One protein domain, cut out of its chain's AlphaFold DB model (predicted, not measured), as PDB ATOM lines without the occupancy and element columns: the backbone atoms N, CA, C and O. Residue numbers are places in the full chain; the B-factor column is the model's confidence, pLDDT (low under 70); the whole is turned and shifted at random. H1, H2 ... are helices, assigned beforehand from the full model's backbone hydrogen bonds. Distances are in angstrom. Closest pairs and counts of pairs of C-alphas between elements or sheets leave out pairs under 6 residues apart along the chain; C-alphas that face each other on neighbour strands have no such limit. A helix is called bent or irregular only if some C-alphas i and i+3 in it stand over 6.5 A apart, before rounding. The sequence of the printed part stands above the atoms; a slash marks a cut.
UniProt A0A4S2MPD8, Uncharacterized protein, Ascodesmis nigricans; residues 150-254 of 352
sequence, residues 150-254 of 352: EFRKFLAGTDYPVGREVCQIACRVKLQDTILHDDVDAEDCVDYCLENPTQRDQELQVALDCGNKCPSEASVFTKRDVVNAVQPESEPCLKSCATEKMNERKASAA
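This is residues 150 to 254 of the 352 residues of an uncharacterized protein of Ascodesmis nigricans (UniProt A0A4S2MPD8). A short helix in the middle, H4, joins two groups of helices: the crossed pair H2 and H3 at one end of the domain, and the long H5 with the short H1 beside its first half at the other. H5 crosses H4 about at right angles, and residues 176 to 184, of which 176 and 177 belong to H2 and 184 to H3, stick out. The 105 printed residues have five named helices, H1 to H5 in chain order, and no named strand; the class is all helix. The whole is compact, with a radius of gyration of the C-alphas of 14.8 A and spans of 44 by 34 by 22 A.

H1, residues 150 to 155, begins at C-alpha 150 (-21.209, -7.285, -18.465) and is 8.9 A long. H2, residues 164 to 177, measures 20.4 A; H3, residues 184 to 195, 17.2 A; H4, residues 199 to 210, 16.3 A. H5, residues 232 to 254, measures 33.6 A and ends at C-alpha 254 (-24.333, -33.206, -5.398). It is irregular, with C-alphas 233 and 236 7.1 A apart, and has a kink of 25 degrees near residue 239.

The hub is H4. Its residues 206 to 210 touch residues 238 to 245 of H5, about perpendicular at 86 degrees; the closest C-alphas, Cys 210 and Cys 241, are 6.0 A apart. H2 and H3 touch at a steep tilt of 52 degrees, opposite ways, closest at the C-alphas of Cys 167 and Val 190, 5.1 A. H2 touches H4 at the C-alphas of Val 166 and Gln 205, 6.3 A. H1 touches residues 235 to 239 of H5 at a shallow tilt of 9 degrees, the same way, closest at the C-alphas of Phe 151 and Glu 235, 6.8 A. In H1 and H4 every O i to N i+4 pair is within hydrogen-bond range; in H2 9 of 10, in H3 7 of 8, in H5 17 of 19.

The printed part has no cut. The link from H4 to H5, residues 211 to 231, is long. Mean pLDDT of the printed part is 71.5, with 38 residues under 70, among them 176 to 184 and 215 to 235.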
ATOM      1  N   GLU A 150     -21.583  -7.083 -19.872       64.50
ATOM      2  CA  GLU A 150     -21.209  -7.285 -18.465       64.50
ATOM      3  C   GLU A 150     -21.752  -8.602 -17.878       64.50
ATOM      4  O   GLU A 150     -21.169  -9.162 -16.945       64.50
ATOM      5  N   PHE A 151     -22.831  -9.154 -18.445       66.00
ATOM      6  CA  PHE A 151     -23.288 -10.510 -18.140       66.00
ATOM      7  C   PHE A 151     -22.356 -11.563 -18.753       66.00
ATOM      8  O   PHE A 151     -22.099 -12.599 -18.143       66.00
ATOM      9  N   ARG A 152     -21.752 -11.273 -19.911       64.94
ATOM     10  CA  ARG A 152     -20.737 -12.155 -20.504       64.94
ATOM     11  C   ARG A 152     -19.498 -12.281 -19.644       64.94
ATOM     12  O   ARG A 152     -19.005 -13.388 -19.492       64.94
ATOM     13  N   LYS A 153     -19.019 -11.181 -19.054       72.81
ATOM     14  CA  LYS A 153     -17.899 -11.213 -18.097       72.81
ATOM     15  C   LYS A 153     -18.229 -12.038 -16.855       72.81
ATOM     16  O   LYS A 153     -17.347 -12.682 -16.306       72.81
ATOM     17  N   PHE A 154     -19.492 -12.028 -16.429       74.81
ATOM     18  CA  PHE A 154     -19.958 -12.894 -15.350       74.81
ATOM     19  C   PHE A 154     -19.911 -14.373 -15.755       74.81
ATOM     20  O   PHE A 154     -19.481 -15.189 -14.951       74.81
ATOM     21  N   LEU A 155     -20.292 -14.707 -16.994       75.38
ATOM     22  CA  LEU A 155     -20.200 -16.080 -17.498       75.38
ATOM     23  C   LEU A 155     -18.770 -16.523 -17.836       75.38
ATOM     24  O   LEU A 155     -18.432 -17.692 -17.656       75.38
ATOM     25  N   ALA A 156     -17.918 -15.602 -18.284       70.06
ATOM     26  CA  ALA A 156     -16.511 -15.821 -18.599       70.06
ATOM     27  C   ALA A 156     -15.714 -16.084 -17.311       70.06
ATOM     28  O   ALA A 156     -15.085 -15.197 -16.739       70.06
ATOM     29  N   GLY A 157     -15.788 -17.319 -16.824       67.94
ATOM     30  CA  GLY A 157     -15.195 -17.753 -15.558       67.94
ATOM     31  C   GLY A 157     -16.142 -18.569 -14.680       67.94
ATOM     32  O   GLY A 157     -15.714 -19.088 -13.650       67.94
ATOM     33  N   THR A 158     -17.411 -18.714 -15.069       68.06
ATOM     34  CA  THR A 158     -18.347 -19.623 -14.403       68.06
ATOM     35  C   THR A 158     -18.595 -20.851 -15.266       68.06
ATOM     36  O   THR A 158     -19.019 -20.722 -16.408       68.06
ATOM     37  N   ASP A 159     -18.432 -22.044 -14.697       82.81
ATOM     38  CA  ASP A 159     -18.892 -23.291 -15.319       82.81
ATOM     39  C   ASP A 159     -20.415 -23.407 -15.167       82.81
ATOM     40  O   ASP A 159     -20.922 -24.179 -14.343       82.81
ATOM     41  N   TYR A 160     -21.162 -22.568 -15.892       85.56
ATOM     42  CA  TYR A 160     -22.617 -22.637 -15.866       85.56
ATOM     43  C   TYR A 160     -23.060 -23.953 -16.523       85.56
ATOM     44  O   TYR A 160     -22.743 -24.196 -17.688       85.56
ATOM     45  N   PRO A 161     -23.779 -24.831 -15.806       88.00
ATOM     46  CA  PRO A 161     -24.123 -26.148 -16.321       88.00
ATOM     47  C   PRO A 161     -25.124 -26.043 -17.474       88.00
ATOM     48  O   PRO A 161     -26.234 -25.544 -17.292       88.00
ATOM     49  N   VAL A 162     -24.748 -26.571 -18.639       90.38
ATOM     50  CA  VAL A 162     -25.592 -26.623 -19.837       90.38
ATOM     51  C   VAL A 162     -26.373 -27.938 -19.878       90.38
ATOM     52  O   VAL A 162     -25.850 -29.008 -19.574       90.38
ATOM     53  N   GLY A 163     -27.660 -27.851 -20.206       90.56
ATOM     54  CA  GLY A 163     -28.553 -28.992 -20.364       90.56
ATOM     55  C   GLY A 163     -28.439 -29.638 -21.743       90.56
ATOM     56  O   GLY A 163     -28.027 -29.019 -22.727       90.56
ATOM     57  N   ARG A 164     -28.873 -30.898 -21.831       91.75
ATOM     58  CA  ARG A 164     -28.853 -31.668 -23.081       91.75
ATOM     59  C   ARG A 164     -29.684 -30.998 -24.174       91.75
ATOM     60  O   ARG A 164     -29.292 -31.038 -25.333       91.75
ATOM     61  N   GLU A 165     -30.792 -30.353 -23.820       86.75
ATOM     62  CA  GLU A 165     -31.662 -29.647 -24.762       86.75
ATOM     63  C   GLU A 165     -30.936 -28.487 -25.456       86.75
ATOM     64  O   GLU A 165     -31.089 -28.296 -26.661       86.75
ATOM     65  N   VAL A 166     -30.116 -27.734 -24.716       88.25
ATOM     66  CA  VAL A 166     -29.312 -26.639 -25.277       88.25
ATOM     67  C   VAL A 166     -28.230 -27.186 -26.192       88.25
ATOM     68  O   VAL A 166     -28.094 -26.712 -27.318       88.25
ATOM     69  N   CYS A 167     -27.535 -28.240 -25.765       90.31
ATOM     70  CA  CYS A 167     -26.536 -28.897 -26.600       90.31
ATOM     71  C   CYS A 167     -27.130 -29.491 -27.881       90.31
ATOM     72  O   CYS A 167     -26.525 -29.375 -28.942       90.31
ATOM     73  N   GLN A 168     -28.345 -30.045 -27.836       86.25
ATOM     74  CA  GLN A 168     -29.054 -30.506 -29.035       86.25
ATOM     75  C   GLN A 168     -29.343 -29.363 -30.011       86.25
ATOM     76  O   GLN A 168     -29.190 -29.537 -31.220       86.25
ATOM     77  N   ILE A 169     -29.741 -28.192 -29.505       81.69
ATOM     78  CA  ILE A 169     -29.968 -27.005 -30.337       81.69
ATOM     79  C   ILE A 169     -28.644 -26.522 -30.940       81.69
ATOM     80  O   ILE A 169     -28.562 -26.349 -32.155       81.69
ATOM     81  N   ALA A 170     -27.604 -26.354 -30.120       82.19
ATOM     82  CA  ALA A 170     -26.295 -25.874 -30.555       82.19
ATOM     83  C   ALA A 170     -25.658 -26.796 -31.607       82.19
ATOM     84  O   ALA A 170     -25.183 -26.332 -32.644       82.19
ATOM     85  N   CYS A 171     -25.710 -28.108 -31.381       85.31
ATOM     86  CA  CYS A 171     -25.192 -29.104 -32.312       85.31
ATOM     87  C   CYS A 171     -25.972 -29.152 -33.616       85.31
ATOM     88  O   CYS A 171     -25.371 -29.228 -34.682       85.31
ATOM     89  N   ARG A 172     -27.301 -29.034 -33.562       78.56
ATOM     90  CA  ARG A 172     -28.124 -28.970 -34.771       78.56
ATOM     91  C   ARG A 172     -27.776 -27.755 -35.634       78.56
ATOM     92  O   ARG A 172     -27.776 -27.886 -36.851       78.56
ATOM     93  N   VAL A 173     -27.465 -26.610 -35.025       74.88
ATOM     94  CA  VAL A 173     -27.011 -25.415 -35.759       74.88
ATOM     95  C   VAL A 173     -25.633 -25.650 -36.382       74.88
ATOM     96  O   VAL A 173     -25.469 -25.410 -37.570       74.88
ATOM     97  N   LYS A 174     -24.663 -26.191 -35.630       72.94
ATOM     98  CA  LYS A 174     -23.318 -26.490 -36.163       72.94
ATOM     99  C   LYS A 174     -23.349 -27.499 -37.315       72.94
ATOM    100  O   LYS A 174     -22.650 -27.320 -38.305       72.94
ATOM    101  N   LEU A 175     -24.181 -28.535 -37.200       71.50
ATOM    102  CA  LEU A 175     -24.303 -29.588 -38.209       71.50
ATOM    103  C   LEU A 175     -25.046 -29.135 -39.472       71.50
ATOM    104  O   LEU A 175     -24.894 -29.761 -40.514       71.50
ATOM    105  N   GLN A 176     -25.829 -28.054 -39.416       63.19
ATOM    106  CA  GLN A 176     -26.440 -27.476 -40.619       63.19
ATOM    107  C   GLN A 176     -25.412 -26.843 -41.558       63.19
ATOM    108  O   GLN A 176     -25.633 -26.841 -42.770       63.19
ATOM    109  N   ASP A 177     -24.303 -26.340 -41.016       56.19
ATOM    110  CA  ASP A 177     -23.238 -25.713 -41.802       56.19
ATOM    111  C   ASP A 177     -22.266 -26.752 -42.388       56.19
ATOM    112  O   ASP A 177     -21.620 -26.511 -43.410       56.19
ATOM    113  N   THR A 178     -22.196 -27.951 -41.802       51.94
ATOM    114  CA  THR A 178     -21.412 -29.071 -42.329       51.94
ATOM    115  C   THR A 178     -22.299 -30.012 -43.135       51.94
ATOM    116  O   THR A 178     -23.069 -30.791 -42.585       51.94
ATOM    117  N   ILE A 179     -22.170 -29.973 -44.461       46.56
ATOM    118  CA  ILE A 179     -22.795 -30.919 -45.399       46.56
ATOM    119  C   ILE A 179     -22.173 -32.312 -45.190       46.56
ATOM    120  O   ILE A 179     -21.357 -32.720 -46.002       46.56
ATOM    121  N   LEU A 180     -22.469 -33.031 -44.106       39.97
ATOM    122  CA  LEU A 180     -22.031 -34.418 -43.901       39.97
ATOM    123  C   LEU A 180     -22.971 -35.182 -42.944       39.97
ATOM    124  O   LEU A 180     -23.829 -34.604 -42.288       39.97
ATOM    125  N   HIS A 181     -22.862 -36.503 -43.038       48.12
ATOM    126  CA  HIS A 181     -23.871 -37.552 -42.879       48.12
ATOM    127  C   HIS A 181     -24.213 -37.994 -41.437       48.12
ATOM    128  O   HIS A 181     -23.374 -37.952 -40.556       48.12
ATOM    129  N   ASP A 182     -25.415 -38.575 -41.301       51.66
ATOM    130  CA  ASP A 182     -25.887 -39.532 -40.279       51.66
ATOM    131  C   ASP A 182     -26.056 -39.074 -38.808       51.66
ATOM    132  O   ASP A 182     -25.291 -38.302 -38.242       51.66
ATOM    133  N   ASP A 183     -27.084 -39.629 -38.148       56.88
ATOM    134  CA  ASP A 183     -27.490 -39.346 -36.756       56.88
ATOM    135  C   ASP A 183     -26.396 -39.620 -35.696       56.88
ATOM    136  O   ASP A 183     -26.534 -39.227 -34.536       56.88
ATOM    137  N   VAL A 184     -25.305 -40.294 -36.083       54.34
ATOM    138  CA  VAL A 184     -24.176 -40.646 -35.207       54.34
ATOM    139  C   VAL A 184     -23.360 -39.404 -34.822       54.34
ATOM    140  O   VAL A 184     -22.930 -39.300 -33.675       54.34
ATOM    141  N   ASP A 185     -23.251 -38.415 -35.713       71.38
ATOM    142  CA  ASP A 185     -22.487 -37.185 -35.456       71.38
ATOM    143  C   ASP A 185     -23.234 -36.214 -34.519       71.38
ATOM    144  O   ASP A 185     -22.626 -35.387 -33.830       71.38
ATOM    145  N   ALA A 186     -24.565 -36.327 -34.435       79.50
ATOM    146  CA  ALA A 186     -25.385 -35.475 -33.578       79.50
ATOM    147  C   ALA A 186     -25.234 -35.818 -32.093       79.50
ATOM    148  O   ALA A 186     -25.119 -34.915 -31.264       79.50
ATOM    149  N   GLU A 187     -25.220 -37.106 -31.749       85.88
ATOM    150  CA  GLU A 187     -25.125 -37.540 -30.354       85.88
ATOM    151  C   GLU A 187     -23.716 -37.313 -29.790       85.88
ATOM    152  O   GLU A 187     -23.583 -36.813 -28.672       85.88
ATOM    153  N   ASP A 188     -22.674 -37.568 -30.588       88.25
ATOM    154  CA  ASP A 188     -21.287 -37.275 -30.213       88.25
ATOM    155  C   ASP A 188     -21.060 -35.762 -30.045       88.25
ATOM    156  O   ASP A 188     -20.383 -35.337 -29.106       88.25
ATOM    157  N   CYS A 189     -21.685 -34.925 -30.883       89.19
ATOM    158  CA  CYS A 189     -21.662 -33.476 -30.685       89.19
ATOM    159  C   CYS A 189     -22.350 -33.067 -29.372       89.19
ATOM    160  O   CYS A 189     -21.832 -32.221 -28.639       89.19
ATOM    161  N   VAL A 190     -23.514 -33.649 -29.063       92.19
ATOM    162  CA  VAL A 190     -24.259 -33.335 -27.834       92.19
ATOM    163  C   VAL A 190     -23.456 -33.731 -26.602       92.19
ATOM    164  O   VAL A 190     -23.348 -32.931 -25.673       92.19
ATOM    165  N   ASP A 191     -22.869 -34.927 -26.600       92.62
ATOM    166  CA  ASP A 191     -22.022 -35.393 -25.505       92.62
ATOM    167  C   ASP A 191     -20.770 -34.506 -25.365       92.62
ATOM    168  O   ASP A 191     -20.442 -34.091 -24.252       92.62
ATOM    169  N   TYR A 192     -20.141 -34.095 -26.476       91.31
ATOM    170  CA  TYR A 192     -19.027 -33.141 -26.446       91.31
ATOM    171  C   TYR A 192     -19.430 -31.777 -25.870       91.31
ATOM    172  O   TYR A 192     -18.699 -31.221 -25.054       91.31
ATOM    173  N   CYS A 193     -20.592 -31.243 -26.255       92.25
ATOM    174  CA  CYS A 193     -21.115 -29.981 -25.728       92.25
ATOM    175  C   CYS A 193     -21.428 -30.059 -24.228       92.25
ATOM    176  O   CYS A 193     -21.193 -29.098 -23.502       92.25
ATOM    177  N   LEU A 194     -21.925 -31.199 -23.741       91.69
ATOM    178  CA  LEU A 194     -22.179 -31.397 -22.313       91.69
ATOM    179  C   LEU A 194     -20.883 -31.432 -21.493       91.69
ATOM    180  O   LEU A 194     -20.874 -30.978 -20.349       91.69
ATOM    181  N   GLU A 195     -19.803 -31.970 -22.062       93.12
ATOM    182  CA  GLU A 195     -18.485 -32.007 -21.419       93.12
ATOM    183  C   GLU A 195     -17.728 -30.677 -21.545       93.12
ATOM    184  O   GLU A 195     -17.021 -30.288 -20.617       93.12
ATOM    185  N   ASN A 196     -17.884 -29.978 -22.672       90.62
ATOM    186  CA  ASN A 196     -17.155 -28.757 -23.017       90.62
ATOM    187  C   ASN A 196     -18.115 -27.683 -23.565       90.62
ATOM    188  O   ASN A 196     -18.041 -27.335 -24.750       90.62
ATOM    189  N   PRO A 197     -19.036 -27.157 -22.736       90.12
ATOM    190  CA  PRO A 197     -19.975 -26.142 -23.184       90.12
ATOM    191  C   PRO A 197     -19.229 -24.857 -23.527       90.12
ATOM    192  O   PRO A 197     -18.410 -24.364 -22.749       90.12
ATOM    193  N   THR A 198     -19.534 -24.283 -24.684       87.81
ATOM    194  CA  THR A 198     -18.991 -22.975 -25.056       87.81
ATOM    195  C   THR A 198     -19.680 -21.867 -24.260       87.81
ATOM    196  O   THR A 198     -20.786 -22.046 -23.745       87.81
ATOM    197  N   GLN A 199     -19.071 -20.680 -24.203       84.25
ATOM    198  CA  GLN A 199     -19.701 -19.510 -23.580       84.25
ATOM    199  C   GLN A 199     -21.090 -19.227 -24.176       84.25
ATOM    200  O   GLN A 199     -22.027 -18.914 -23.447       84.25
ATOM    201  N   ARG A 200     -21.252 -19.425 -25.488       79.75
ATOM    202  CA  ARG A 200     -22.532 -19.272 -26.185       79.75
ATOM    203  C   ARG A 200     -23.589 -20.278 -25.713       79.75
ATOM    204  O   ARG A 200     -24.761 -19.925 -25.602       79.75
ATOM    205  N   ASP A 201     -23.189 -21.512 -25.416       86.62
ATOM    206  CA  ASP A 201     -24.098 -22.546 -24.905       86.62
ATOM    207  C   ASP A 201     -24.560 -22.208 -23.479       86.62
ATOM    208  O   ASP A 201     -25.733 -22.363 -23.135       86.62
ATOM    209  N   GLN A 202     -23.654 -21.669 -22.660       88.19
ATOM    210  CA  GLN A 202     -23.963 -21.190 -21.311       88.19
ATOM    211  C   GLN A 202     -24.903 -19.979 -21.334       88.19
ATOM    212  O   GLN A 202     -25.884 -19.945 -20.590       88.19
ATOM    213  N   GLU A 203     -24.650 -19.016 -22.221       83.06
ATOM    214  CA  GLU A 203     -25.527 -17.865 -22.472       83.06
ATOM    215  C   GLU A 203     -26.948 -18.312 -22.835       83.06
ATOM    216  O   GLU A 203     -27.925 -17.850 -22.240       83.06
ATOM    217  N   LEU A 204     -27.064 -19.268 -23.761       81.88
ATOM    218  CA  LEU A 204     -28.342 -19.829 -24.186       81.88
ATOM    219  C   LEU A 204     -29.059 -20.559 -23.040       81.88
ATOM    220  O   LEU A 204     -30.270 -20.402 -22.871       81.88
ATOM    221  N   GLN A 205     -28.330 -21.323 -22.220       88.88
ATOM    222  CA  GLN A 205     -28.914 -21.986 -21.056       88.88
ATOM    223  C   GLN A 205     -29.447 -20.983 -20.031       88.88
ATOM    224  O   GLN A 205     -30.550 -21.178 -19.522       88.88
ATOM    225  N   VAL A 206     -28.710 -19.907 -19.742       84.19
ATOM    226  CA  VAL A 206     -29.191 -18.857 -18.836       84.19
ATOM    227  C   VAL A 206     -30.449 -18.203 -19.386       84.19
ATOM    228  O   VAL A 206     -31.410 -18.018 -18.641       84.19
ATOM    229  N   ALA A 207     -30.459 -17.854 -20.674       78.69
ATOM    230  CA  ALA A 207     -31.623 -17.232 -21.295       78.69
ATOM    231  C   ALA A 207     -32.873 -18.119 -21.147       78.69
ATOM    232  O   ALA A 207     -33.948 -17.621 -20.821       78.69
ATOM    233  N   LEU A 208     -32.726 -19.440 -21.295       81.38
ATOM    234  CA  LEU A 208     -33.816 -20.394 -21.069       81.38
ATOM    235  C   LEU A 208     -34.205 -20.531 -19.590       81.38
ATOM    236  O   LEU A 208     -35.395 -20.559 -19.277       81.38
ATOM    237  N   ASP A 209     -33.230 -20.608 -18.683       83.62
ATOM    238  CA  ASP A 209     -33.472 -20.783 -17.244       83.62
ATOM    239  C   ASP A 209     -34.110 -19.528 -16.612       83.62
ATOM    240  O   ASP A 209     -34.882 -19.640 -15.653       83.62
ATOM    241  N   CYS A 210     -33.809 -18.341 -17.150       82.44
ATOM    242  CA  CYS A 210     -34.166 -17.049 -16.564       82.44
ATOM    243  C   CYS A 210     -35.165 -16.213 -17.372       82.44
ATOM    244  O   CYS A 210     -35.735 -15.280 -16.806       82.44
ATOM    245  N   GLY A 211     -35.448 -16.558 -18.633       76.44
ATOM    246  CA  GLY A 211     -36.332 -15.774 -19.505       76.44
ATOM    247  C   GLY A 211     -37.738 -15.551 -18.934       76.44
ATOM    248  O   GLY A 211     -38.313 -14.484 -19.093       76.44
ATOM    249  N   ASN A 212     -38.274 -16.504 -18.169       68.12
ATOM    250  CA  ASN A 212     -39.589 -16.346 -17.529       68.12
ATOM    251  C   ASN A 212     -39.547 -15.613 -16.176       68.12
ATOM    252  O   ASN A 212     -40.588 -15.183 -15.685       68.12
ATOM    253  N   LYS A 213     -38.374 -15.521 -15.535       72.38
ATOM    254  CA  LYS A 213     -38.202 -14.902 -14.206       72.38
ATOM    255  C   LYS A 213     -37.848 -13.423 -14.292       72.38
ATOM    256  O   LYS A 213     -38.153 -12.679 -13.364       72.38
ATOM    257  N   CYS A 214     -37.206 -13.012 -15.379       72.19
ATOM    258  CA  CYS A 214     -36.849 -11.626 -15.617       72.19
ATOM    259  C   CYS A 214     -37.834 -11.024 -16.614       72.19
ATOM    260  O   CYS A 214     -37.678 -11.256 -17.811       72.19
ATOM    261  N   PRO A 215     -38.862 -10.285 -16.151       55.06
ATOM    262  CA  PRO A 215     -39.722  -9.550 -17.059       55.06
ATOM    263  C   PRO A 215     -38.869  -8.482 -17.743       55.06
ATOM    264  O   PRO A 215     -38.513  -7.475 -17.136       55.06
ATOM    265  N   SER A 216     -38.511  -8.703 -19.005       52.22
ATOM    266  CA  SER A 216     -38.268  -7.575 -19.891       52.22
ATOM    267  C   SER A 216     -39.620  -6.890 -20.080       52.22
ATOM    268  O   SER A 216     -40.614  -7.562 -20.366       52.22
ATOM    269  N   GLU A 217     -39.703  -5.570 -19.911       37.38
ATOM    270  CA  GLU A 217     -40.886  -4.790 -20.302       37.38
ATOM    271  C   GLU A 217     -40.991  -4.726 -21.840       37.38
ATOM    272  O   GLU A 217     -40.881  -3.677 -22.456       37.38
ATOM    273  N   ALA A 218     -41.100  -5.895 -22.468       32.56
ATOM    274  CA  ALA A 218     -41.583  -6.217 -23.803       32.56
ATOM    275  C   ALA A 218     -41.143  -7.657 -24.120       32.56
ATOM    276  O   ALA A 218     -39.982  -8.031 -23.951       32.56
ATOM    277  N   SER A 219     -42.088  -8.432 -24.646       32.53
ATOM    278  CA  SER A 219     -41.980  -9.810 -25.138       32.53
ATOM    279  C   SER A 219     -41.834 -10.918 -24.088       32.53
ATOM    280  O   SER A 219     -40.806 -11.143 -23.462       32.53
ATOM    281  N   VAL A 220     -42.935 -11.656 -23.959       30.69
ATOM    282  CA  VAL A 220     -42.989 -13.044 -23.509       30.69
ATOM    283  C   VAL A 220     -41.888 -13.820 -24.234       30.69
ATOM    284  O   VAL A 220     -41.931 -13.922 -25.456       30.69
ATOM    285  N   PHE A 221     -40.933 -14.384 -23.492       40.62
ATOM    286  CA  PHE A 221     -39.975 -15.352 -24.020       40.62
ATOM    287  C   PHE A 221     -40.736 -16.596 -24.488       40.62
ATOM    288  O   PHE A 221     -40.915 -17.566 -23.749       40.62
ATOM    289  N   THR A 222     -41.222 -16.595 -25.727       38.62
ATOM    290  CA  THR A 222     -41.573 -17.854 -26.369       38.62
ATOM    291  C   THR A 222     -40.279 -18.528 -26.815       38.62
ATOM    292  O   THR A 222     -39.276 -17.875 -27.100       38.62
ATOM    293  N   LYS A 223     -40.290 -19.858 -26.941       41.84
ATOM    294  CA  LYS A 223     -39.185 -20.686 -27.476       41.84
ATOM    295  C   LYS A 223     -38.684 -20.243 -28.878       41.84
ATOM    296  O   LYS A 223     -37.749 -20.830 -29.409       41.84
ATOM    297  N   ARG A 224     -39.348 -19.243 -29.471       37.84
ATOM    298  CA  ARG A 224     -39.177 -18.603 -30.778       37.84
ATOM    299  C   ARG A 224     -38.341 -17.307 -30.718       37.84
ATOM    300  O   ARG A 224     -37.776 -16.939 -31.739       37.84
ATOM    301  N   ASP A 225     -38.219 -16.666 -29.548       43.25
ATOM    302  CA  ASP A 225     -37.740 -15.275 -29.401       43.25
ATOM    303  C   ASP A 225     -36.367 -15.124 -28.731       43.25
ATOM    304  O   ASP A 225     -35.957 -14.016 -28.399       43.25
ATOM    305  N   VAL A 226     -35.589 -16.204 -28.608       45.06
ATOM    306  CA  VAL A 226     -34.219 -16.181 -28.038       45.06
ATOM    307  C   VAL A 226     -33.232 -15.319 -28.865       45.06
ATOM    308  O   VAL A 226     -32.043 -15.264 -28.583       45.06
ATOM    309  N   VAL A 227     -33.712 -14.634 -29.906       39.41
ATOM    310  CA  VAL A 227     -32.924 -13.820 -30.836       39.41
ATOM    311  C   VAL A 227     -33.107 -12.309 -30.622       39.41
ATOM    312  O   VAL A 227     -32.317 -11.536 -31.156       39.41
ATOM    313  N   ASN A 228     -34.067 -11.857 -29.805       36.72
ATOM    314  CA  ASN A 228     -34.296 -10.423 -29.598       36.72
ATOM    315  C   ASN A 228     -33.755  -9.913 -28.253       36.72
ATOM    316  O   ASN A 228     -33.808 -10.585 -27.228       36.72
ATOM    317  N   ALA A 229     -33.164  -8.719 -28.308       38.53
ATOM    318  CA  ALA A 229     -32.259  -8.160 -27.315       38.53
ATOM    319  C   ALA A 229     -32.847  -8.037 -25.896       38.53
ATOM    320  O   ALA A 229     -33.853  -7.371 -25.670       38.53
ATOM    321  N   VAL A 230     -32.124  -8.596 -24.926       44.88
ATOM    322  CA  VAL A 230     -32.264  -8.300 -23.496       44.88
ATOM    323  C   VAL A 230     -31.825  -6.857 -23.246       44.88
ATOM    324  O   VAL A 230     -30.695  -6.474 -23.556       44.88
ATOM    325  N   GLN A 231     -32.724  -6.051 -22.684       44.44
ATOM    326  CA  GLN A 231     -32.435  -4.666 -22.312       44.44
ATOM    327  C   GLN A 231     -31.444  -4.597 -21.130       44.44
ATOM    328  O   GLN A 231     -31.497  -5.457 -20.244       44.44
ATOM    329  N   PRO A 232     -30.578  -3.567 -21.048       46.75
ATOM    330  CA  PRO A 232     -29.582  -3.422 -19.975       46.75
ATOM    331  C   PRO A 232     -30.190  -3.404 -18.560       46.75
ATOM    332  O   PRO A 232     -29.564  -3.843 -17.601       46.75
ATOM    333  N   GLU A 233     -31.442  -2.971 -18.417       49.72
ATOM    334  CA  GLU A 233     -32.182  -2.948 -17.145       49.72
ATOM    335  C   GLU A 233     -32.550  -4.334 -16.587       49.72
ATOM    336  O   GLU A 233     -32.806  -4.478 -15.393       49.72
ATOM    337  N   SER A 234     -32.503  -5.378 -17.416       60.75
ATOM    338  CA  SER A 234     -32.758  -6.760 -16.988       60.75
ATOM    339  C   SER A 234     -31.493  -7.506 -16.535       60.75
ATOM    340  O   SER A 234     -31.576  -8.615 -15.999       60.75
ATOM    341  N   GLU A 235     -30.315  -6.884 -16.654       67.81
ATOM    342  CA  GLU A 235     -29.031  -7.476 -16.268       67.81
ATOM    343  C   GLU A 235     -28.929  -7.854 -14.773       67.81
ATOM    344  O   GLU A 235     -28.480  -8.967 -14.477       67.81
ATOM    345  N   PRO A 236     -29.371  -7.020 -13.803       76.31
ATOM    346  CA  PRO A 236     -29.324  -7.386 -12.386       76.31
ATOM    347  C   PRO A 236     -30.203  -8.604 -12.080       76.31
ATOM    348  O   PRO A 236     -29.823  -9.469 -11.287       76.31
ATOM    349  N   CYS A 237     -31.358  -8.694 -12.748       78.81
ATOM    350  CA  CYS A 237     -32.253  -9.834 -12.624       78.81
ATOM    351  C   CYS A 237     -31.608 -11.104 -13.188       78.81
ATOM    352  O   CYS A 237     -31.596 -12.133 -12.511       78.81
ATOM    353  N   LEU A 238     -31.009 -11.027 -14.382       78.06
ATOM    354  CA  LEU A 238     -30.326 -12.164 -14.999       78.06
ATOM    355  C   LEU A 238     -29.166 -12.664 -14.135       78.06
ATOM    356  O   LEU A 238     -29.053 -13.868 -13.927       78.06
ATOM    357  N   LYS A 239     -28.347 -11.769 -13.562       80.12
ATOM    358  CA  LYS A 239     -27.263 -12.148 -12.632       80.12
ATOM    359  C   LYS A 239     -27.796 -12.852 -11.386       80.12
ATOM    360  O   LYS A 239     -27.256 -13.887 -10.985       80.12
ATOM    361  N   SER A 240     -28.867 -12.328 -10.793       85.19
ATOM    362  CA  SER A 240     -29.502 -12.930  -9.616       85.19
ATOM    363  C   SER A 240     -30.079 -14.316  -9.930       85.19
ATOM    364  O   SER A 240     -29.737 -15.289  -9.256       85.19
ATOM    365  N   CYS A 241     -30.858 -14.430 -11.007       86.00
ATOM    366  CA  CYS A 241     -31.457 -15.688 -11.442       86.00
ATOM    367  C   CYS A 241     -30.403 -16.728 -11.845       86.00
ATOM    368  O   CYS A 241     -30.497 -17.887 -11.439       86.00
ATOM    369  N   ALA A 242     -29.366 -16.333 -12.590       82.81
ATOM    370  CA  ALA A 242     -28.286 -17.231 -12.978       82.81
ATOM    371  C   ALA A 242     -27.552 -17.779 -11.746       82.81
ATOM    372  O   ALA A 242     -27.291 -18.978 -11.666       82.81
ATOM    373  N   THR A 243     -27.290 -16.933 -10.747       85.12
ATOM    374  CA  THR A 243     -26.663 -17.362  -9.489       85.12
ATOM    375  C   THR A 243     -27.552 -18.346  -8.721       85.12
ATOM    376  O   THR A 243     -27.068 -19.385  -8.268       85.12
ATOM    377  N   GLU A 244     -28.853 -18.062  -8.610       88.12
ATOM    378  CA  GLU A 244     -29.843 -18.954  -7.985       88.12
ATOM    379  C   GLU A 244     -29.870 -20.324  -8.685       88.12
ATOM    380  O   GLU A 244     -29.660 -21.357  -8.046       88.12
ATOM    381  N   LYS A 245     -30.030 -20.336 -10.012       85.94
ATOM    382  CA  LYS A 245     -30.121 -21.556 -10.828       85.94
ATOM    383  C   LYS A 245     -28.836 -22.372 -10.829       85.94
ATOM    384  O   LYS A 245     -28.883 -23.601 -10.747       85.94
ATOM    385  N   MET A 246     -27.681 -21.711 -10.865       85.19
ATOM    386  CA  MET A 246     -26.390 -22.384 -10.750       85.19
ATOM    387  C   MET A 246     -26.272 -23.112  -9.404       85.19
ATOM    388  O   MET A 246     -25.818 -24.257  -9.365       85.19
ATOM    389  N   ASN A 247     -26.713 -22.487  -8.309       85.19
ATOM    390  CA  ASN A 247     -26.699 -23.107  -6.985       85.19
ATOM    391  C   ASN A 247     -27.681 -24.286  -6.893       85.19
ATOM    392  O   ASN A 247     -27.305 -25.339  -6.378       85.19
ATOM    393  N   GLU A 248     -28.891 -24.161  -7.448       85.50
ATOM    394  CA  GLU A 248     -29.872 -25.258  -7.524       85.50
ATOM    395  C   GLU A 248     -29.324 -26.471  -8.291       85.50
ATOM    396  O   GLU A 248     -29.441 -27.614  -7.836       85.50
ATOM    397  N   ARG A 249     -28.689 -26.238  -9.447       77.62
ATOM    398  CA  ARG A 249     -28.118 -27.308 -10.279       77.62
ATOM    399  C   ARG A 249     -26.895 -27.949  -9.623       77.62
ATOM    400  O   ARG A 249     -26.784 -29.173  -9.643       77.62
ATOM    401  N   LYS A 250     -26.022 -27.170  -8.972       79.81
ATOM    402  CA  LYS A 250     -24.893 -27.704  -8.185       79.81
ATOM    403  C   LYS A 250     -25.371 -28.543  -6.997       79.81
ATOM    404  O   LYS A 250     -24.837 -29.626  -6.767       79.81
ATOM    405  N   ALA A 251     -26.406 -28.091  -6.287       81.44
ATOM    406  CA  ALA A 251     -27.014 -28.850  -5.197       81.44
ATOM    407  C   ALA A 251     -27.656 -30.156  -5.697       81.44
ATOM    408  O   ALA A 251     -27.471 -31.210  -5.092       81.44
ATOM    409  N   SER A 252     -28.341 -30.110  -6.842       78.69
ATOM    410  CA  SER A 252     -28.961 -31.289  -7.462       78.69
ATOM    411  C   SER A 252     -27.922 -32.298  -7.966       78.69
ATOM    412  O   SER A 252     -28.090 -33.501  -7.777       78.69
ATOM    413  N   ALA A 253     -26.812 -31.826  -8.541       69.69
ATOM    414  CA  ALA A 253     -25.698 -32.675  -8.965       69.69
ATOM    415  C   ALA A 253     -24.969 -33.327  -7.777       69.69
ATOM    416  O   ALA A 253     -24.521 -34.466  -7.886       69.69
ATOM    417  N   ALA A 254     -24.882 -32.641  -6.632       69.94
ATOM    418  CA  ALA A 254     -24.333 -33.206  -5.398       69.94
ATOM    419  C   ALA A 254     -25.272 -34.236  -4.736       69.94
ATOM    420  O   ALA A 254     -24.800 -35.134  -4.041       69.94
TER     421      ALA A 254